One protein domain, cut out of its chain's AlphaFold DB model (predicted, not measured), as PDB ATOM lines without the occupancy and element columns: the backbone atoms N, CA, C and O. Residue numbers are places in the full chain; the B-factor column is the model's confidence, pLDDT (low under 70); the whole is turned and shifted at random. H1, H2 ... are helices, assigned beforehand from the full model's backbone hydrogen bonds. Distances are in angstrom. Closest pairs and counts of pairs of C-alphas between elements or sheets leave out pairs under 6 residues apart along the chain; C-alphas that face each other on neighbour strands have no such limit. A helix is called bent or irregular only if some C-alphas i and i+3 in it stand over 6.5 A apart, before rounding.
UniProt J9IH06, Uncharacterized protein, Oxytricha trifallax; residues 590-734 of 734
ATOM      1  N   LEU A 590     -21.497  -6.697  17.037       83.31
ATOM      2  CA  LEU A 590     -20.875  -5.574  16.330       83.31
ATOM      3  C   LEU A 590     -20.270  -6.023  14.996       83.31
ATOM      4  O   LEU A 590     -20.551  -5.404  13.975       83.31
ATOM      5  N   LYS A 591     -19.526  -7.138  14.975       83.00
ATOM      6  CA  LYS A 591     -18.998  -7.694  13.720       83.00
ATOM      7  C   LYS A 591     -20.111  -7.984  12.707       83.00
ATOM      8  O   LYS A 591     -20.038  -7.525  11.580       83.00
ATOM      9  N   LEU A 592     -21.173  -8.674  13.126       85.94
ATOM     10  CA  LEU A 592     -22.294  -9.018  12.243       85.94
ATOM     11  C   LEU A 592     -23.063  -7.782  11.740       85.94
ATOM     12  O   LEU A 592     -23.596  -7.804  10.637       85.94
ATOM     13  N   ILE A 593     -23.131  -6.709  12.534       87.31
ATOM     14  CA  ILE A 593     -23.713  -5.425  12.115       87.31
ATOM     15  C   ILE A 593     -22.825  -4.767  11.052       87.31
ATOM     16  O   ILE A 593     -23.343  -4.272  10.054       87.31
ATOM     17  N   LEU A 594     -21.503  -4.793  11.237       84.12
ATOM     18  CA  LEU A 594     -20.539  -4.259  10.273       84.12
ATOM     19  C   LEU A 594     -20.548  -5.048   8.957       84.12
ATOM     20  O   LEU A 594     -20.587  -4.416   7.905       84.12
ATOM     21  N   ASP A 595     -20.597  -6.386   9.007       84.12
ATOM     22  CA  ASP A 595     -20.725  -7.256   7.827       84.12
ATOM     23  C   ASP A 595     -21.934  -6.824   6.961       84.12
ATOM     24  O   ASP A 595     -21.783  -6.521   5.778       84.12
ATOM     25  N   GLU A 596     -23.132  -6.711   7.555       86.50
ATOM     26  CA  GLU A 596     -24.364  -6.345   6.827       86.50
ATOM     27  C   GLU A 596     -24.354  -4.876   6.337       86.50
ATOM     28  O   GLU A 596     -24.988  -4.556   5.331       86.50
ATOM     29  N   ILE A 597     -23.630  -3.968   7.008       85.19
ATOM     30  CA  ILE A 597     -23.466  -2.568   6.569       85.19
ATOM     31  C   ILE A 597     -22.490  -2.459   5.396       85.19
ATOM     32  O   ILE A 597     -22.776  -1.731   4.444       85.19
ATOM     33  N   ILE A 598     -21.376  -3.191   5.431       80.69
ATOM     34  CA  ILE A 598     -20.415  -3.273   4.323       80.69
ATOM     35  C   ILE A 598     -21.110  -3.849   3.084       80.69
ATOM     36  O   ILE A 598     -21.043  -3.241   2.015       80.69
ATOM     37  N   ASP A 599     -21.862  -4.943   3.245       82.00
ATOM     38  CA  ASP A 599     -22.666  -5.551   2.176       82.00
ATOM     39  C   ASP A 599     -23.740  -4.590   1.618       82.00
ATOM     40  O   ASP A 599     -24.086  -4.672   0.438       82.00
ATOM     41  N   SER A 600     -24.252  -3.651   2.427       83.75
ATOM     42  CA  SER A 600     -25.221  -2.633   1.980       83.75
ATOM     43  C   SER A 600     -24.617  -1.509   1.130       83.75
ATOM     44  O   SER A 600     -25.359  -0.788   0.465       83.75
ATOM     45  N   GLN A 601     -23.292  -1.331   1.174       82.62
ATOM     46  CA  GLN A 601     -22.550  -0.246   0.513       82.62
ATOM     47  C   GLN A 601     -23.070   1.177   0.822       82.62
ATOM     48  O   GLN A 601     -22.856   2.107   0.042       82.62
ATOM     49  N   ASN A 602     -23.762   1.368   1.952       84.81
ATOM     50  CA  ASN A 602     -24.397   2.631   2.318       84.81
ATOM     51  C   ASN A 602     -23.437   3.526   3.141       84.81
ATOM     52  O   ASN A 602     -23.245   3.257   4.333       84.81
ATOM     53  N   PRO A 603     -22.870   4.610   2.562       84.12
ATOM     54  CA  PRO A 603     -21.899   5.470   3.248       84.12
ATOM     55  C   PRO A 603     -22.449   6.085   4.537       84.12
ATOM     56  O   PRO A 603     -21.727   6.188   5.521       84.12
ATOM     57  N   THR A 604     -23.734   6.445   4.562       88.94
ATOM     58  CA  THR A 604     -24.373   7.082   5.721       88.94
ATOM     59  C   THR A 604     -24.459   6.131   6.915       88.94
ATOM     60  O   THR A 604     -24.300   6.557   8.056       88.94
ATOM     61  N   LEU A 605     -24.683   4.832   6.675       89.50
ATOM     62  CA  LEU A 605     -24.676   3.811   7.731       89.50
ATOM     63  C   LEU A 605     -23.257   3.512   8.232       89.50
ATOM     64  O   LEU A 605     -23.072   3.336   9.436       89.50
ATOM     65  N   ILE A 606     -22.270   3.496   7.329       87.38
ATOM     66  CA  ILE A 606     -20.844   3.339   7.655       87.38
ATOM     67  C   ILE A 606     -20.375   4.500   8.544       87.38
ATOM     68  O   ILE A 606     -19.861   4.274   9.641       87.38
ATOM     69  N   GLU A 607     -20.613   5.738   8.101       89.44
ATOM     70  CA  GLU A 607     -20.271   6.961   8.830       89.44
ATOM     71  C   GLU A 607     -20.976   7.011  10.185       89.44
ATOM     72  O   GLU A 607     -20.311   7.189  11.208       89.44
ATOM     73  N   TYR A 608     -22.295   6.782  10.223       91.94
ATOM     74  CA  TYR A 608     -23.050   6.770  11.474       91.94
ATOM     75  C   TYR A 608     -22.489   5.739  12.453       91.94
ATOM     76  O   TYR A 608     -22.177   6.107  13.580       91.94
ATOM     77  N   ILE A 609     -22.302   4.474  12.052       90.62
ATOM     78  CA  ILE A 609     -21.853   3.439  12.992       90.62
ATOM     79  C   ILE A 609     -20.429   3.674  13.473       90.62
ATOM     80  O   ILE A 609     -20.197   3.556  14.675       90.62
ATOM     81  N   LEU A 610     -19.485   4.044  12.606       88.94
ATOM     82  CA  LEU A 610     -18.106   4.257  13.046       88.94
ATOM     83  C   LEU A 610     -17.936   5.524  13.885       88.94
ATOM     84  O   LEU A 610     -17.103   5.521  14.789       88.94
ATOM     85  N   THR A 611     -18.730   6.572  13.657       91.06
ATOM     86  CA  THR A 611     -18.708   7.784  14.497       91.06
ATOM     87  C   THR A 611     -19.563   7.665  15.764       91.06
ATOM     88  O   THR A 611     -19.445   8.507  16.656       91.06
ATOM     89  N   HIS A 612     -20.408   6.631  15.894       92.19
ATOM     90  CA  HIS A 612     -21.338   6.533  17.020       92.19
ATOM     91  C   HIS A 612     -20.626   6.248  18.354       92.19
ATOM     92  O   HIS A 612     -19.933   5.230  18.473       92.19
ATOM     93  N   PRO A 613     -20.884   7.034  19.420       89.94
ATOM     94  CA  PRO A 613     -20.272   6.808  20.732       89.94
ATOM     95  C   PRO A 613     -20.542   5.415  21.319       89.94
ATOM     96  O   PRO A 613     -19.741   4.896  22.094       89.94
ATOM     97  N   ARG A 614     -21.665   4.776  20.962       86.44
ATOM     98  CA  ARG A 614     -21.974   3.406  21.400       86.44
ATOM     99  C   ARG A 614     -21.074   2.366  20.741       86.44
ATOM    100  O   ARG A 614     -20.666   1.420  21.414       86.44
ATOM    101  N   THR A 615     -20.724   2.560  19.473       88.06
ATOM    102  CA  THR A 615     -19.754   1.717  18.769       88.06
ATOM    103  C   THR A 615     -18.374   1.863  19.389       88.06
ATOM    104  O   THR A 615     -17.731   0.852  19.649       88.06
ATOM    105  N   HIS A 616     -17.956   3.089  19.732       89.69
ATOM    106  CA  HIS A 616     -16.683   3.338  20.424       89.69
ATOM    107  C   HIS A 616     -16.613   2.605  21.766       89.69
ATOM    108  O   HIS A 616     -15.612   1.966  22.073       89.69
ATOM    109  N   ILE A 617     -17.701   2.629  22.542       85.25
ATOM    110  CA  ILE A 617     -17.800   1.890  23.807       85.25
ATOM    111  C   ILE A 617     -17.686   0.373  23.577       85.25
ATOM    112  O   ILE A 617     -16.928  -0.285  24.283       85.25
ATOM    113  N   LEU A 618     -18.403  -0.195  22.598       83.38
ATOM    114  CA  LEU A 618     -18.312  -1.630  22.275       83.38
ATOM    115  C   LEU A 618     -16.922  -2.030  21.770       83.38
ATOM    116  O   LEU A 618     -16.430  -3.095  22.135       83.38
ATOM    117  N   PHE A 619     -16.287  -1.174  20.972       86.69
ATOM    118  CA  PHE A 619     -14.929  -1.366  20.476       86.69
ATOM    119  C   PHE A 619     -13.904  -1.336  21.618       86.69
ATOM    120  O   PHE A 619     -13.011  -2.173  21.666       86.69
ATOM    121  N   ASN A 620     -14.075  -0.456  22.605       84.75
ATOM    122  CA  ASN A 620     -13.188  -0.405  23.770       84.75
ATOM    123  C   ASN A 620     -13.355  -1.608  24.718       84.75
ATOM    124  O   ASN A 620     -12.412  -1.933  25.435       84.75
ATOM    125  N   TYR A 621     -14.494  -2.314  24.688       83.94
ATOM    126  CA  TYR A 621     -14.663  -3.596  25.393       83.94
ATOM    127  C   TYR A 621     -13.992  -4.795  24.697       83.94
ATOM    128  O   TYR A 621     -13.926  -5.870  25.292       83.94
ATOM    129  N   LEU A 622     -13.501  -4.642  23.462       81.12
ATOM    130  CA  LEU A 622     -12.672  -5.656  22.805       81.12
ATOM    131  C   LEU A 622     -11.297  -5.749  23.473       81.12
ATOM    132  O   LEU A 622     -10.742  -4.730  23.898       81.12
ATOM    133  N   SER A 623     -10.711  -6.951  23.453       82.31
ATOM    134  CA  SER A 623      -9.268  -7.085  23.655       82.31
ATOM    135  C   SER A 623      -8.526  -6.301  22.571       82.31
ATOM    136  O   SER A 623      -9.027  -6.140  21.455       82.31
ATOM    137  N   TYR A 624      -7.325  -5.820  22.876       82.12
ATOM    138  CA  TYR A 624      -6.542  -5.043  21.921       82.12
ATOM    139  C   TYR A 624      -6.292  -5.808  20.602       82.12
ATOM    140  O   TYR A 624      -6.429  -5.250  19.511       82.12
ATOM    141  N   LEU A 625      -6.021  -7.115  20.693       80.06
ATOM    142  CA  LEU A 625      -5.879  -7.994  19.531       80.06
ATOM    143  C   LEU A 625      -7.175  -8.075  18.706       80.06
ATOM    144  O   LEU A 625      -7.129  -7.976  17.481       80.06
ATOM    145  N   ASP A 626      -8.342  -8.194  19.346       82.19
ATOM    146  CA  ASP A 626      -9.626  -8.195  18.633       82.19
ATOM    147  C   ASP A 626      -9.919  -6.834  17.974       82.19
ATOM    148  O   ASP A 626     -10.495  -6.800  16.884       82.19
ATOM    149  N   ARG A 627      -9.488  -5.713  18.582       87.62
ATOM    150  CA  ARG A 627      -9.547  -4.376  17.956       87.62
ATOM    151  C   ARG A 627      -8.722  -4.344  16.666       87.62
ATOM    152  O   ARG A 627      -9.240  -3.916  15.636       87.62
ATOM    153  N   GLN A 628      -7.477  -4.830  16.696       82.81
ATOM    154  CA  GLN A 628      -6.621  -4.930  15.503       82.81
ATOM    155  C   GLN A 628      -7.224  -5.844  14.432       82.81
ATOM    156  O   GLN A 628      -7.267  -5.467  13.263       82.81
ATOM    157  N   LEU A 629      -7.728  -7.023  14.810       83.50
ATOM    158  CA  LEU A 629      -8.358  -7.962  13.876       83.50
ATOM    159  C   LEU A 629      -9.625  -7.379  13.235       83.50
ATOM    160  O   LEU A 629      -9.879  -7.622  12.054       83.50
ATOM    161  N   LEU A 630     -10.413  -6.601  13.984       83.88
ATOM    162  CA  LEU A 630     -11.596  -5.922  13.460       83.88
ATOM    163  C   LEU A 630     -11.228  -4.759  12.527       83.88
ATOM    164  O   LEU A 630     -11.872  -4.594  11.494       83.88
ATOM    165  N   VAL A 631     -10.173  -3.997  12.837       86.94
ATOM    166  CA  VAL A 631      -9.661  -2.968  11.917       86.94
ATOM    167  C   VAL A 631      -9.098  -3.603  10.646       86.94
ATOM    168  O   VAL A 631      -9.469  -3.197   9.547       86.94
ATOM    169  N   GLY A 632      -8.294  -4.660  10.771       81.94
ATOM    170  CA  GLY A 632      -7.774  -5.414   9.633       81.94
ATOM    171  C   GLY A 632      -8.870  -6.021   8.756       81.94
ATOM    172  O   GLY A 632      -8.753  -6.015   7.533       81.94
ATOM    173  N   TYR A 633      -9.985  -6.462   9.349       80.06
ATOM    174  CA  TYR A 633     -11.154  -6.925   8.599       80.06
ATOM    175  C   TYR A 633     -11.712  -5.851   7.645       80.06
ATOM    176  O   TYR A 633     -12.073  -6.191   6.516       80.06
ATOM    177  N   PHE A 634     -11.699  -4.565   8.020       77.88
ATOM    178  CA  PHE A 634     -12.078  -3.483   7.101       77.88
ATOM    179  C   PHE A 634     -11.126  -3.383   5.897       77.88
ATOM    180  O   PHE A 634     -11.596  -3.224   4.773       77.88
ATOM    181  N   PHE A 635      -9.814  -3.562   6.097       75.19
ATOM    182  CA  PHE A 635      -8.812  -3.563   5.016       75.19
ATOM    183  C   PHE A 635      -8.831  -4.821   4.135       75.19
ATOM    184  O   PHE A 635      -8.375  -4.779   2.995       75.19
ATOM    185  N   VAL A 636      -9.392  -5.934   4.617       67.56
ATOM    186  CA  VAL A 636      -9.611  -7.150   3.811       67.56
ATOM    187  C   VAL A 636     -10.757  -6.972   2.798       67.56
ATOM    188  O   VAL A 636     -10.857  -7.751   1.841       67.56
ATOM    189  N   SER A 637     -11.597  -5.938   2.947       65.56
ATOM    190  CA  SER A 637     -12.610  -5.587   1.948       65.56
ATOM    191  C   SER A 637     -11.955  -5.257   0.606       65.56
ATOM    192  O   SER A 637     -11.246  -4.265   0.456       65.56
ATOM    193  N   LYS A 638     -12.214  -6.086  -0.409       58.94
ATOM    194  CA  LYS A 638     -11.638  -5.931  -1.757       58.94
ATOM    195  C   LYS A 638     -12.302  -4.838  -2.598       58.94
ATOM    196  O   LYS A 638     -12.012  -4.754  -3.789       58.94
ATOM    197  N   ASP A 639     -13.203  -4.049  -2.018       73.88
ATOM    198  CA  ASP A 639     -13.876  -2.944  -2.697       73.88
ATOM    199  C   ASP A 639     -13.173  -1.607  -2.375       73.88
ATOM    200  O   ASP A 639     -13.299  -1.099  -1.254       73.88
ATOM    201  N   PRO A 640     -12.449  -0.997  -3.338       77.25
ATOM    202  CA  PRO A 640     -11.737   0.260  -3.111       77.25
ATOM    203  C   PRO A 640     -12.661   1.432  -2.766       77.25
ATOM    204  O   PRO A 640     -12.222   2.376  -2.115       77.25
ATOM    205  N   TYR A 641     -13.928   1.391  -3.195       78.31
ATOM    206  CA  TYR A 641     -14.901   2.441  -2.893       78.31
ATOM    207  C   TYR A 641     -15.307   2.411  -1.417       78.31
ATOM    208  O   TYR A 641     -15.419   3.462  -0.785       78.31
ATOM    209  N   ILE A 642     -15.448   1.210  -0.851       74.00
ATOM    210  CA  ILE A 642     -15.715   1.017   0.577       74.00
ATOM    211  C   ILE A 642     -14.496   1.466   1.395       74.00
ATOM    212  O   ILE A 642     -14.641   2.263   2.320       74.00
ATOM    213  N   LEU A 643     -13.281   1.053   1.013       78.31
ATOM    214  CA  LEU A 643     -12.048   1.465   1.703       78.31
ATOM    215  C   LEU A 643     -11.888   2.994   1.779       78.31
ATOM    216  O   LEU A 643     -11.547   3.514   2.839       78.31
ATOM    217  N   GLN A 644     -12.209   3.725   0.704       82.94
ATOM    218  CA  GLN A 644     -12.169   5.197   0.681       82.94
ATOM    219  C   GLN A 644     -13.126   5.870   1.683       82.94
ATOM    220  O   GLN A 644     -12.880   7.009   2.076       82.94
ATOM    221  N   GLN A 645     -14.200   5.193   2.099       81.56
ATOM    222  CA  GLN A 645     -15.149   5.694   3.101       81.56
ATOM    223  C   GLN A 645     -14.734   5.315   4.527       81.56
ATOM    224  O   GLN A 645     -14.876   6.119   5.444       81.56
ATOM    225  N   PHE A 646     -14.210   4.100   4.713       83.69
ATOM    226  CA  PHE A 646     -13.786   3.594   6.019       83.69
ATOM    227  C   PHE A 646     -12.479   4.236   6.509       83.69
ATOM    228  O   PHE A 646     -12.402   4.633   7.670       83.69
ATOM    229  N   GLU A 647     -11.455   4.364   5.654       84.06
ATOM    230  CA  GLU A 647     -10.108   4.785   6.079       84.06
ATOM    231  C   GLU A 647     -10.094   6.123   6.860       84.06
ATOM    232  O   GLU A 647      -9.513   6.149   7.947       84.06
ATOM    233  N   PRO A 648     -10.779   7.207   6.427       88.25
ATOM    234  CA  PRO A 648     -10.793   8.478   7.167       88.25
ATOM    235  C   PRO A 648     -11.464   8.399   8.547       88.25
ATOM    236  O   PRO A 648     -11.161   9.198   9.432       88.25
ATOM    237  N   LEU A 649     -12.385   7.450   8.735       89.88
ATOM    238  CA  LEU A 649     -13.096   7.229   9.997       89.88
ATOM    239  C   LEU A 649     -12.243   6.405  10.969       89.88
ATOM    240  O   LEU A 649     -12.253   6.662  12.171       89.88
ATOM    241  N   LEU A 650     -11.439   5.473  10.451       88.81
ATOM    242  CA  LEU A 650     -10.500   4.673  11.243       88.81
ATOM    243  C   LEU A 650      -9.283   5.478  11.734       88.81
ATOM    244  O   LEU A 650      -8.659   5.089  12.718       88.81
ATOM    245  N   ARG A 651      -8.972   6.633  11.123       88.56
ATOM    246  CA  ARG A 651      -7.978   7.594  11.653       88.56
ATOM    247  C   ARG A 651      -8.460   8.344  12.913       88.56
ATOM    248  O   ARG A 651      -7.714   9.139  13.472       88.56
ATOM    249  N   GLN A 652      -9.692   8.119  13.379       87.50
ATOM    250  CA  GLN A 652     -10.253   8.750  14.581       87.50
ATOM    251  C   GLN A 652     -10.130   7.821  15.802       87.50
ATOM    252  O   GLN A 652     -10.162   6.594  15.670       87.50
ATOM    253  N   LYS A 653     -10.031   8.375  17.020       82.06
ATOM    254  CA  LYS A 653     -10.156   7.558  18.243       82.06
ATOM    255  C   LYS A 653     -11.582   6.973  18.333       82.06
ATOM    256  O   LYS A 653     -12.531   7.692  18.021       82.06
ATOM    257  N   PRO A 654     -11.754   5.706  18.761       89.75
ATOM    258  CA  PRO A 654     -10.748   4.808  19.347       89.75
ATOM    259  C   PRO A 654      -9.993   3.902  18.352       89.75
ATOM    260  O   PRO A 654      -9.202   3.066  18.778       89.75
ATOM    261  N   TYR A 655     -10.227   4.019  17.044       90.06
ATOM    262  CA  TYR A 655      -9.682   3.085  16.046       90.06
ATOM    263  C   TYR A 655      -8.216   3.348  15.680       90.06
ATOM    264  O   TYR A 655      -7.524   2.416  15.276       90.06
ATOM    265  N   LEU A 656      -7.753   4.594  15.842       88.69
ATOM    266  CA  LEU A 656      -6.430   5.060  15.416       88.69
ATOM    267  C   LEU A 656      -5.271   4.157  15.869       88.69
ATOM    268  O   LEU A 656      -4.472   3.765  15.028       88.69
ATOM    269  N   GLY A 657      -5.179   3.815  17.159       87.06
ATOM    270  CA  GLY A 657      -4.133   2.918  17.669       87.06
ATOM    271  C   GLY A 657      -4.125   1.591  16.902       87.06
ATOM    272  O   GLY A 657      -3.212   1.345  16.110       87.06
ATOM    273  N   PRO A 658      -5.183   0.772  17.030       90.38
ATOM    274  CA  PRO A 658      -5.327  -0.477  16.285       90.38
ATOM    275  C   PRO A 658      -5.105  -0.362  14.765       90.38
ATOM    276  O   PRO A 658      -4.578  -1.304  14.179       90.38
ATOM    277  N   LEU A 659      -5.440   0.773  14.136       89.25
ATOM    278  CA  LEU A 659      -5.131   1.072  12.732       89.25
ATOM    279  C   LEU A 659      -3.628   1.194  12.464       89.25
ATOM    280  O   LEU A 659      -3.131   0.517  11.565       89.25
ATOM    281  N   VAL A 660      -2.902   2.030  13.210       86.62
ATOM    282  CA  VAL A 660      -1.464   2.246  12.967       86.62
ATOM    283  C   VAL A 660      -0.692   0.946  13.150       86.62
ATOM    284  O   VAL A 660       0.070   0.548  12.271       86.62
ATOM    285  N   PHE A 661      -0.956   0.217  14.235       87.00
ATOM    286  CA  PHE A 661      -0.290  -1.061  14.482       87.00
ATOM    287  C   PHE A 661      -0.738  -2.170  13.505       87.00
ATOM    288  O   PHE A 661       0.050  -3.063  13.184       87.00
ATOM    289  N   TYR A 662      -1.961  -2.117  12.959       88.31
ATOM    290  CA  TYR A 662      -2.340  -2.979  11.831       88.31
ATOM    291  C   TYR A 662      -1.535  -2.649  10.561       88.31
ATOM    292  O   TYR A 662      -1.088  -3.561   9.872       88.31
ATOM    293  N   ILE A 663      -1.294  -1.370  10.258       86.31
ATOM    294  CA  ILE A 663      -0.438  -0.984   9.124       86.31
ATOM    295  C   ILE A 663       0.992  -1.491   9.366       86.31
ATOM    296  O   ILE A 663       1.524  -2.197   8.515       86.31
ATOM    297  N   MET A 664       1.570  -1.240  10.547       84.19
ATOM    298  CA  MET A 664       2.917  -1.705  10.925       84.19
ATOM    299  C   MET A 664       3.099  -3.232  10.857       84.19
ATOM    300  O   MET A 664       4.169  -3.699  10.481       84.19
ATOM    301  N   THR A 665       2.074  -4.030  11.179       82.00
ATOM    302  CA  THR A 665       2.153  -5.505  11.062       82.00
ATOM    303  C   THR A 665       2.154  -6.018   9.621       82.00
ATOM    304  O   THR A 665       2.471  -7.185   9.393       82.00
ATOM    305  N   ASN A 666       1.803  -5.184   8.640       84.75
ATOM    306  CA  ASN A 666       1.609  -5.583   7.251       84.75
ATOM    307  C   ASN A 666       2.564  -4.802   6.340       84.75
ATOM    308  O   ASN A 666       2.196  -3.758   5.810       84.75
ATOM    309  N   LEU A 667       3.775  -5.335   6.125       80.50
ATOM    310  CA  LEU A 667       4.864  -4.709   5.347       80.50
ATOM    311  C   LEU A 667       4.412  -4.080   4.014       80.50
ATOM    312  O   LEU A 667       4.812  -2.959   3.705       80.50
ATOM    313  N   ASP A 668       3.545  -4.770   3.264       82.50
ATOM    314  CA  ASP A 668       2.991  -4.294   1.986       82.50
ATOM    315  C   ASP A 668       2.172  -2.993   2.128       82.50
ATOM    316  O   ASP A 668       2.108  -2.197   1.194       82.50
ATOM    317  N   LEU A 669       1.543  -2.768   3.289       83.12
ATOM    318  CA  LEU A 669       0.742  -1.579   3.587       83.12
ATOM    319  C   LEU A 669       1.574  -0.429   4.161       83.12
ATOM    320  O   LEU A 669       1.205   0.719   3.929       83.12
ATOM    321  N   ILE A 670       2.675  -0.699   4.879       84.00
ATOM    322  CA  ILE A 670       3.479   0.355   5.533       84.00
ATOM    323  C   ILE A 670       3.909   1.413   4.509       84.00
ATOM    324  O   ILE A 670       3.687   2.598   4.724       84.00
ATOM    325  N   GLN A 671       4.444   0.993   3.359       82.25
ATOM    326  CA  GLN A 671       4.939   1.916   2.328       82.25
ATOM    327  C   GLN A 671       3.846   2.740   1.628       82.25
ATOM    328  O   GLN A 671       4.134   3.826   1.131       82.25
ATOM    329  N   GLU A 672       2.611   2.234   1.543       82.81
ATOM    330  CA  GLU A 672       1.498   2.948   0.895       82.81
ATOM    331  C   GLU A 672       0.722   3.832   1.887       82.81
ATOM    332  O   GLU A 672       0.166   4.861   1.499       82.81
ATOM    333  N   LYS A 673       0.634   3.404   3.154       83.94
ATOM    334  CA  LYS A 673      -0.339   3.919   4.126       83.94
ATOM    335  C   LYS A 673       0.256   4.524   5.388       83.94
ATOM    336  O   LYS A 673      -0.490   5.218   6.067       83.94
ATOM    337  N   PHE A 674       1.516   4.271   5.731       84.19
ATOM    338  CA  PHE A 674       2.137   4.903   6.895       84.19
ATOM    339  C   PHE A 674       2.666   6.295   6.518       84.19
ATOM    340  O   PHE A 674       3.309   6.471   5.486       84.19
ATOM    341  N   ASP A 675       2.375   7.285   7.356       83.00
ATOM    342  CA  ASP A 675       2.793   8.677   7.203       83.00
ATOM    343  C   ASP A 675       3.077   9.293   8.587       83.00
ATOM    344  O   ASP A 675       2.600   8.797   9.611       83.00
ATOM    345  N   SER A 676       3.833  10.393   8.632       80.50
ATOM    346  CA  SER A 676       4.233  11.043   9.888       80.50
ATOM    347  C   SER A 676       3.078  11.672  10.675       80.50
ATOM    348  O   SER A 676       3.256  12.031  11.840       80.50
ATOM    349  N   GLN A 677       1.875  11.787  10.097       83.75
ATOM    350  CA  GLN A 677       0.714  12.238  10.862       83.75
ATOM    351  C   GLN A 677       0.264  11.154  11.840       83.75
ATOM    352  O   GLN A 677      -0.149  11.493  12.947       83.75
ATOM    353  N   PHE A 678       0.382   9.874  11.479       85.00
ATOM    354  CA  PHE A 678      -0.032   8.770  12.344       85.00
ATOM    355  C   PHE A 678       0.705   8.746  13.681       85.00
ATOM    356  O   PHE A 678       0.041   8.711  14.716       85.00
ATOM    357  N   ASP A 679       2.038   8.832  13.679       82.50
ATOM    358  CA  ASP A 679       2.819   8.889  14.921       82.50
ATOM    359  C   ASP A 679       2.425  10.108  15.779       82.50
ATOM    360  O   ASP A 679       2.103   9.965  16.960       82.50
ATOM    361  N   SER A 680       2.297  11.285  15.154       84.75
ATOM    362  CA  SER A 680       1.896  12.526  15.839       84.75
ATOM    363  C   SER A 680       0.489  12.491  16.461       84.75
ATOM    364  O   SER A 680       0.183  13.286  17.353       84.75
ATOM    365  N   MET A 681      -0.385  11.596  15.984       85.69
ATOM    366  CA  MET A 681      -1.737  11.398  16.513       85.69
ATOM    367  C   MET A 681      -1.803  10.295  17.583       85.69
ATOM    368  O   MET A 681      -2.775  10.259  18.345       85.69
ATOM    369  N   LEU A 682      -0.805   9.406  17.657       87.06
ATOM    370  CA  LEU A 682      -0.710   8.377  18.692       87.06
ATOM    371  C   LEU A 682      -0.259   8.980  20.020       87.06
ATOM    372  O   LEU A 682       0.773   9.645  20.121       87.06
ATOM    373  N   THR A 683      -1.011   8.685  21.074       88.94
ATOM    374  CA  THR A 683      -0.609   8.992  22.448       88.94
ATOM    375  C   THR A 683       0.166   7.826  23.045       88.94
ATOM    376  O   THR A 683      -0.033   6.677  22.662       88.94
ATOM    377  N   ASP A 684       1.016   8.111  24.026       87.69
ATOM    378  CA  ASP A 684       1.791   7.096  24.748       87.69
ATOM    379  C   ASP A 684       0.896   6.052  25.451       87.69
ATOM    380  O   ASP A 684       1.268   4.890  25.586       87.69
ATOM    381  N   GLU A 685      -0.338   6.436  25.804       86.88
ATOM    382  CA  GLU A 685      -1.397   5.528  26.266       86.88
ATOM    383  C   GLU A 685      -1.797   4.512  25.179       86.88
ATOM    384  O   GLU A 685      -1.924   3.332  25.486       86.88
ATOM    385  N   ASP A 686      -1.903   4.916  23.902       86.31
ATOM    386  CA  ASP A 686      -2.205   3.990  22.794       86.31
ATOM    387  C   ASP A 686      -1.041   2.999  22.544       86.31
ATOM    388  O   ASP A 686      -1.273   1.872  22.104       86.31
ATOM    389  N   ILE A 687       0.207   3.403  22.833       86.88
ATOM    390  CA  ILE A 687       1.411   2.552  22.747       86.88
ATOM    391  C   ILE A 687       1.466   1.565  23.923       86.88
ATOM    392  O   ILE A 687       1.766   0.386  23.725       86.88
ATOM    393  N   ALA A 688       1.133   2.013  25.135       85.75
ATOM    394  CA  ALA A 688       1.039   1.153  26.313       85.75
ATOM    395  C   ALA A 688      -0.085   0.105  26.174       85.75
ATOM    396  O   ALA A 688       0.181  -1.082  26.368       85.75
ATOM    397  N   ASP A 689      -1.290   0.517  25.747       84.56
ATOM    398  CA  ASP A 689      -2.433  -0.365  25.430       84.56
ATOM    399  C   ASP A 689      -2.032  -1.462  24.426       84.56
ATOM    400  O   ASP A 689      -2.435  -2.621  24.549       84.56
ATOM    401  N   TYR A 690      -1.223  -1.098  23.425       86.25
ATOM    402  CA  TYR A 690      -0.690  -2.025  22.433       86.25
ATOM    403  C   TYR A 690       0.286  -3.040  23.047       86.25
ATOM    404  O   TYR A 690       0.100  -4.242  22.850       86.25
ATOM    405  N   ILE A 691       1.294  -2.582  23.797       85.75
ATOM    406  CA  ILE A 691       2.321  -3.442  24.413       85.75
ATOM    407  C   ILE A 691       1.693  -4.418  25.419       85.75
ATOM    408  O   ILE A 691       1.999  -5.612  25.378       85.75
ATOM    409  N   GLU A 692       0.777  -3.947  26.273       84.56
ATOM    410  CA  GLU A 692       0.004  -4.808  27.180       84.56
ATOM    411  C   GLU A 692      -0.883  -5.785  26.388       84.56
ATOM    412  O   GLU A 692      -0.973  -6.972  26.713       84.56
ATOM    413  N   GLY A 693      -1.504  -5.298  25.313       80.94
ATOM    414  CA  GLY A 693      -2.476  -6.021  24.507       80.94
ATOM    415  C   GLY A 693      -1.929  -7.160  23.642       80.94
ATOM    416  O   GLY A 693      -2.613  -8.174  23.490       80.94
ATOM    417  N   VAL A 694      -0.732  -7.010  23.062       80.69
ATOM    418  CA  VAL A 694      -0.079  -8.063  22.248       80.69
ATOM    419  C   VAL A 694       0.996  -8.840  23.011       80.69
ATOM    420  O   VAL A 694       1.379  -9.928  22.578       80.69
ATOM    421  N   GLY A 695       1.455  -8.313  24.147       84.38
ATOM    422  CA  GLY A 695       2.585  -8.828  24.912       84.38
ATOM    423  C   GLY A 695       3.909  -8.195  24.481       84.38
ATOM    424  O   GLY A 695       4.207  -8.056  23.294       84.38
ATOM    425  N   SER A 696       4.736  -7.845  25.464       84.38
ATOM    426  CA  SER A 696       5.970  -7.076  25.279       84.38
ATOM    427  C   SER A 696       6.978  -7.748  24.325       84.38
ATOM    428  O   SER A 696       7.473  -7.098  23.403       84.38
ATOM    429  N   ASP A 697       7.201  -9.060  24.459       84.19
ATOM    430  CA  ASP A 697       8.054  -9.847  23.548       84.19
ATOM    431  C   ASP A 697       7.549  -9.813  22.090       84.19
ATOM    432  O   ASP A 697       8.337  -9.739  21.145       84.19
ATOM    433  N   GLN A 698       6.227  -9.853  21.891       84.25
ATOM    434  CA  GLN A 698       5.605  -9.844  20.564       84.25
ATOM    435  C   GLN A 698       5.677  -8.453  19.919       84.25
ATOM    436  O   GLN A 698       5.834  -8.355  18.697       84.25
ATOM    437  N   ALA A 699       5.609  -7.393  20.731       84.81
ATOM    438  CA  ALA A 699       5.808  -6.020  20.285       84.81
ATOM    439  C   ALA A 699       7.253  -5.781  19.804       84.81
ATOM    440  O   ALA A 699       7.443  -5.266  18.703       84.81
ATOM    441  N   LEU A 700       8.266  -6.237  20.557       83.06
ATOM    442  CA  LEU A 700       9.671  -6.176  20.119       83.06
ATOM    443  C   LEU A 700       9.964  -7.048  18.896       83.06
ATOM    444  O   LEU A 700      10.738  -6.648  18.024       83.06
ATOM    445  N   PHE A 701       9.363  -8.237  18.813       85.94
ATOM    446  CA  PHE A 701       9.513  -9.095  17.639       85.94
ATOM    447  C   PHE A 701       9.008  -8.393  16.372       85.94
ATOM    448  O   PHE A 701       9.673  -8.427  15.340       85.94
ATOM    449  N   MET A 702       7.871  -7.696  16.462       83.75
ATOM    450  CA  MET A 702       7.328  -6.913  15.354       83.75
ATOM    451  C   MET A 702       8.243  -5.751  14.956       83.75
ATOM    452  O   MET A 702       8.513  -5.590  13.769       83.75
ATOM    453  N   VAL A 703       8.762  -4.985  15.924       85.50
ATOM    454  CA  VAL A 703       9.766  -3.937  15.662       85.50
ATOM    455  C   VAL A 703      10.963  -4.527  14.910       85.50
ATOM    456  O   VAL A 703      11.325  -4.031  13.846       85.50
ATOM    457  N   SER A 704      11.500  -5.651  15.392       83.69
ATOM    458  CA  SER A 704      12.643  -6.341  14.778       83.69
ATOM    459  C   SER A 704      12.368  -6.781  13.332       83.69
ATOM    460  O   SER A 704      13.221  -6.606  12.462       83.69
ATOM    461  N   GLU A 705      11.181  -7.327  13.053       84.25
ATOM    462  CA  GLU A 705      10.755  -7.696  11.696       84.25
ATOM    463  C   GLU A 705      10.628  -6.473  10.775       84.25
ATOM    464  O   GLU A 705      11.076  -6.532   9.630       84.25
ATOM    465  N   ILE A 706      10.093  -5.346  11.258       83.69
ATOM    466  CA  ILE A 706      10.004  -4.100  10.477       83.69
ATOM    467  C   ILE A 706      11.412  -3.574  10.152       83.69
ATOM    468  O   ILE A 706      11.685  -3.262   8.991       83.69
ATOM    469  N   CYS A 707      12.332  -3.556  11.128       82.44
ATOM    470  CA  CYS A 707      13.727  -3.146  10.920       82.44
ATOM    471  C   CYS A 707      14.438  -3.963   9.828       82.44
ATOM    472  O   CYS A 707      15.249  -3.421   9.078       82.44
ATOM    473  N   VAL A 708      14.167  -5.270   9.756       82.62
ATOM    474  CA  VAL A 708      14.826  -6.197   8.819       82.62
ATOM    475  C   VAL A 708      14.154  -6.211   7.445       82.62
ATOM    476  O   VAL A 708      14.841  -6.314   6.426       82.62
ATOM    477  N   SER A 709      12.824  -6.135   7.410       80.94
ATOM    478  CA  SER A 709      12.031  -6.464   6.223       80.94
ATOM    479  C   SER A 709      11.491  -5.245   5.465       80.94
ATOM    480  O   SER A 709      10.984  -5.417   4.355       80.94
ATOM    481  N   CYS A 710      11.609  -4.021   5.999       80.06
ATOM    482  CA  CYS A 710      11.173  -2.800   5.311       80.06
ATOM    483  C   CYS A 710      12.039  -2.505   4.058       80.06
ATOM    484  O   CYS A 710      13.242  -2.238   4.193       80.06
ATOM    485  N   PRO A 711      11.484  -2.518   2.825       68.12
ATOM    486  CA  PRO A 711      12.278  -2.342   1.609       68.12
ATOM    487  C   PRO A 711      12.858  -0.926   1.490       68.12
ATOM    488  O   PRO A 711      12.162   0.017   1.118       68.12
ATOM    489  N   GLY A 712      14.158  -0.794   1.756       73.75
ATOM    490  CA  GLY A 712      14.874   0.486   1.753       73.75
ATOM    491  C   GLY A 712      15.242   1.015   3.141       73.75
ATOM    492  O   GLY A 712      15.877   2.058   3.200       73.75
ATOM    493  N   GLY A 713      14.906   0.309   4.224       81.06
ATOM    494  CA  GLY A 713      15.128   0.789   5.593       81.06
ATOM    495  C   GLY A 713      13.964   1.637   6.114       81.06
ATOM    496  O   GLY A 713      13.127   2.118   5.344       81.06
ATOM    497  N   MET A 714      13.872   1.771   7.436       84.12
ATOM    498  CA  MET A 714      12.786   2.516   8.092       84.12
ATOM    499  C   MET A 714      12.945   4.029   7.913       84.12
ATOM    500  O   MET A 714      11.947   4.739   7.869       84.12
ATOM    501  N   GLU A 715      14.177   4.507   7.706       83.31
ATOM    502  CA  GLU A 715      14.513   5.915   7.465       83.31
ATOM    503  C   GLU A 715      13.878   6.504   6.185       83.31
ATOM    504  O   GLU A 715      13.898   7.715   5.982       83.31
ATOM    505  N   ASN A 716      13.320   5.658   5.311       83.38
ATOM    506  CA  ASN A 716      12.603   6.066   4.098       83.38
ATOM    507  C   ASN A 716      11.072   6.147   4.279       83.38
ATOM    508  O   ASN A 716      10.364   6.383   3.299       83.38
ATOM    509  N   ILE A 717      10.552   5.942   5.497       83.75
ATOM    510  CA  ILE A 717       9.126   6.068   5.824       83.75
ATOM    511  C   ILE A 717       8.969   7.098   6.949       83.75
ATOM    512  O   ILE A 717       9.254   6.817   8.113       83.75
ATOM    513  N   ASP A 718       8.516   8.300   6.587       83.19
ATOM    514  CA  ASP A 718       8.397   9.446   7.496       83.19
ATOM    515  C   ASP A 718       7.626   9.085   8.784       83.19
ATOM    516  O   ASP A 718       6.465   8.681   8.739       83.19
ATOM    517  N   GLY A 719       8.270   9.275   9.942       84.88
ATOM    518  CA  GLY A 719       7.703   9.024  11.275       84.88
ATOM    519  C   GLY A 719       7.763   7.571  11.769       84.88
ATOM    520  O   GLY A 719       7.438   7.321  12.927       84.88
ATOM    521  N   LEU A 720       8.191   6.605  10.944       85.94
ATOM    522  CA  LEU A 720       8.262   5.198  11.366       85.94
ATOM    523  C   LEU A 720       9.395   4.946  12.374       85.94
ATOM    524  O   LEU A 720       9.215   4.177  13.314       85.94
ATOM    525  N   GLU A 721      10.540   5.611  12.196       88.00
ATOM    526  CA  GLU A 721      11.686   5.549  13.118       88.00
ATOM    527  C   GLU A 721      11.324   6.101  14.511       88.00
ATOM    528  O   GLU A 721      11.580   5.440  15.514       88.00
ATOM    529  N   GLU A 722      10.641   7.252  14.570       89.12
ATOM    530  CA  GLU A 722      10.185   7.882  15.821       89.12
ATOM    531  C   GLU A 722       9.172   6.994  16.564       89.12
ATOM    532  O   GLU A 722       9.317   6.759  17.765       89.12
ATOM    533  N   LEU A 723       8.206   6.397  15.853       86.31
ATOM    534  CA  LEU A 723       7.255   5.464  16.462       86.31
ATOM    535  C   LEU A 723       7.936   4.189  16.988       86.31
ATOM    536  O   LEU A 723       7.585   3.703  18.065       86.31
ATOM    537  N   VAL A 724       8.920   3.649  16.262       87.38
ATOM    538  CA  VAL A 724       9.719   2.504  16.727       87.38
ATOM    539  C   VAL A 724      10.488   2.858  18.002       87.38
ATOM    540  O   VAL A 724      10.386   2.119  18.983       87.38
ATOM    541  N   GLU A 725      11.164   4.010  18.044       88.75
ATOM    542  CA  GLU A 725      11.873   4.480  19.241       88.75
ATOM    543  C   GLU A 725      10.909   4.655  20.433       88.75
ATOM    544  O   GLU A 725      11.216   4.268  21.564       88.75
ATOM    545  N   ARG A 726       9.697   5.179  20.199       90.06
ATOM    546  CA  ARG A 726       8.656   5.302  21.234       90.06
ATOM    547  C   ARG A 726       8.189   3.943  21.763       90.06
ATOM    548  O   ARG A 726       7.975   3.828  22.971       90.06
ATOM    549  N   ILE A 727       8.054   2.923  20.911       86.31
ATOM    550  CA  ILE A 727       7.699   1.552  21.327       86.31
ATOM    551  C   ILE A 727       8.830   0.925  22.151       86.31
ATOM    552  O   ILE A 727       8.557   0.363  23.209       86.31
ATOM    553  N   GLU A 728      10.090   1.043  21.720       85.88
ATOM    554  CA  GLU A 728      11.245   0.509  22.462       85.88
ATOM    555  C   GLU A 728      11.405   1.176  23.838       85.88
ATOM    556  O   GLU A 728      11.610   0.492  24.845       85.88
ATOM    557  N   ASN A 729      11.230   2.499  23.909       86.69
ATOM    558  CA  ASN A 729      11.262   3.251  25.164       86.69
ATOM    559  C   ASN A 729      10.132   2.841  26.128       86.69
ATOM    560  O   ASN A 729      10.369   2.739  27.333       86.69
ATOM    561  N   HIS A 730       8.923   2.565  25.623       83.94
ATOM    562  CA  HIS A 730       7.825   2.053  26.451       83.94
ATOM    563  C   HIS A 730       8.022   0.587  26.848       83.94
ATOM    564  O   HIS A 730       7.724   0.235  27.986       83.94
ATOM    565  N   TYR A 731       8.580  -0.258  25.975       78.56
ATOM    566  CA  TYR A 731       8.963  -1.624  26.344       78.56
ATOM    567  C   TYR A 731       9.954  -1.615  27.515       78.56
ATOM    568  O   TYR A 731       9.778  -2.366  28.464       78.56
ATOM    569  N   ALA A 732      10.958  -0.732  27.494       68.50
ATOM    570  CA  ALA A 732      11.957  -0.627  28.561       68.50
ATOM    571  C   ALA A 732      11.397  -0.139  29.918       68.50
ATOM    572  O   ALA A 732      12.120  -0.163  30.919       68.50
ATOM    573  N   TYR A 733      10.141   0.320  29.954       65.38
ATOM    574  CA  TYR A 733       9.427   0.744  31.159       65.38
ATOM    575  C   TYR A 733       8.551  -0.369  31.778       65.38
ATOM    576  O   TYR A 733       8.301  -0.319  32.987       65.38
ATOM    577  N   PHE A 734       8.102  -1.346  30.980       49.88
ATOM    578  CA  PHE A 734       7.285  -2.495  31.411       49.88
ATOM    579  C   PHE A 734       8.131  -3.669  31.948       49.88
ATOM    580  O   PHE A 734       7.631  -4.341  32.882       49.88
TER     581      PHE A 734
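Overview. This is residues 590 to 734 of the 734 residues of an uncharacterized protein of Oxytricha trifallax (UniProt J9IH06). Short helices line up along the longest axis: H1 and H2 side by side at one end, then the hairpin H4 and H5, H6 slanting through the middle, and the hairpin H10 and H11 at the other end. H9 packs crosswise on residues 726 to 731 of H11, also packs on H6, and makes a corner with H4 at residues 624 to 625; H7 folds back from H6 at a corner, and H8 packs on residues 720 to 723 of H11. The printed part has 145 residues with eleven named helices, H1 to H11 in order along the chain, and no named strand: its class is all helix. It is compact, with a radius of gyration of the C-alphas of 15.4 A, and spans 43 by 31 by 22 A.

Along the chain. Find C-alpha 590 at (-20.875, -5.574, 16.330), where H1 begins and runs 15.3 A to residue 600. H2 takes residues 603 to 611 and H3 residues 613 to 620. At C-alpha 624, (-6.542, -5.043, 21.921), H4 begins and runs 18.5 A to residue 636. Next come H5, residues 640 to 650, H6, residues 656 to 665, H7, residues 667 to 673, H8, residues 676 to 681, and H9, residues 684 to 694. H10 runs 20.0 A from residue 696 to 709, and H11, residues 720 to 731, ends at C-alpha 731, (8.963, -1.624, 26.344). H5 and H7 are irregular, but only just: C-alphas 645 and 648 are 6.6 A apart, C-alphas 668 and 671 6.52 A.

Arrangement. Start at H1, which touches H2 only at the corner, and only just, with 3 pairs of C-alphas within 8 A; closest are Ile 597 and Ile 606, 6.6 A. H2 touches H5, closest C-alphas Leu 610 and Leu 649, 6.6 A. H3 touches no helix but is near H2 and H4. H6 is the hub, touching four helices; its closest C-alphas to H4 are Pro 658 and Gln 628, 4.7 A. H9 touches H11 about perpendicular, only just, at 70.4 degrees, with C-alphas Ile 687 and Ile 727 closest, 6.5 A. H10 and H11 run opposite ways at a shallow tilt of 25 degrees. Every O i to N i+4 pair is within hydrogen-bond range in H1, H2, H3, H4, H6, H9, H10 and H11; H5 has 4 of 7, H8 1 of 2, and H7 1 of 3, beside 2 of 4 O i to N i+3 pairs.

Size, cuts and confidence. The C-alphas of Ser 600 and Ala 732 are farthest apart, 45.7 A. The printed part has no cut and no long link. Mean pLDDT of the printed part is 83.6; look for values under 70 at residues 636 to 638, 711 and 732 to 734.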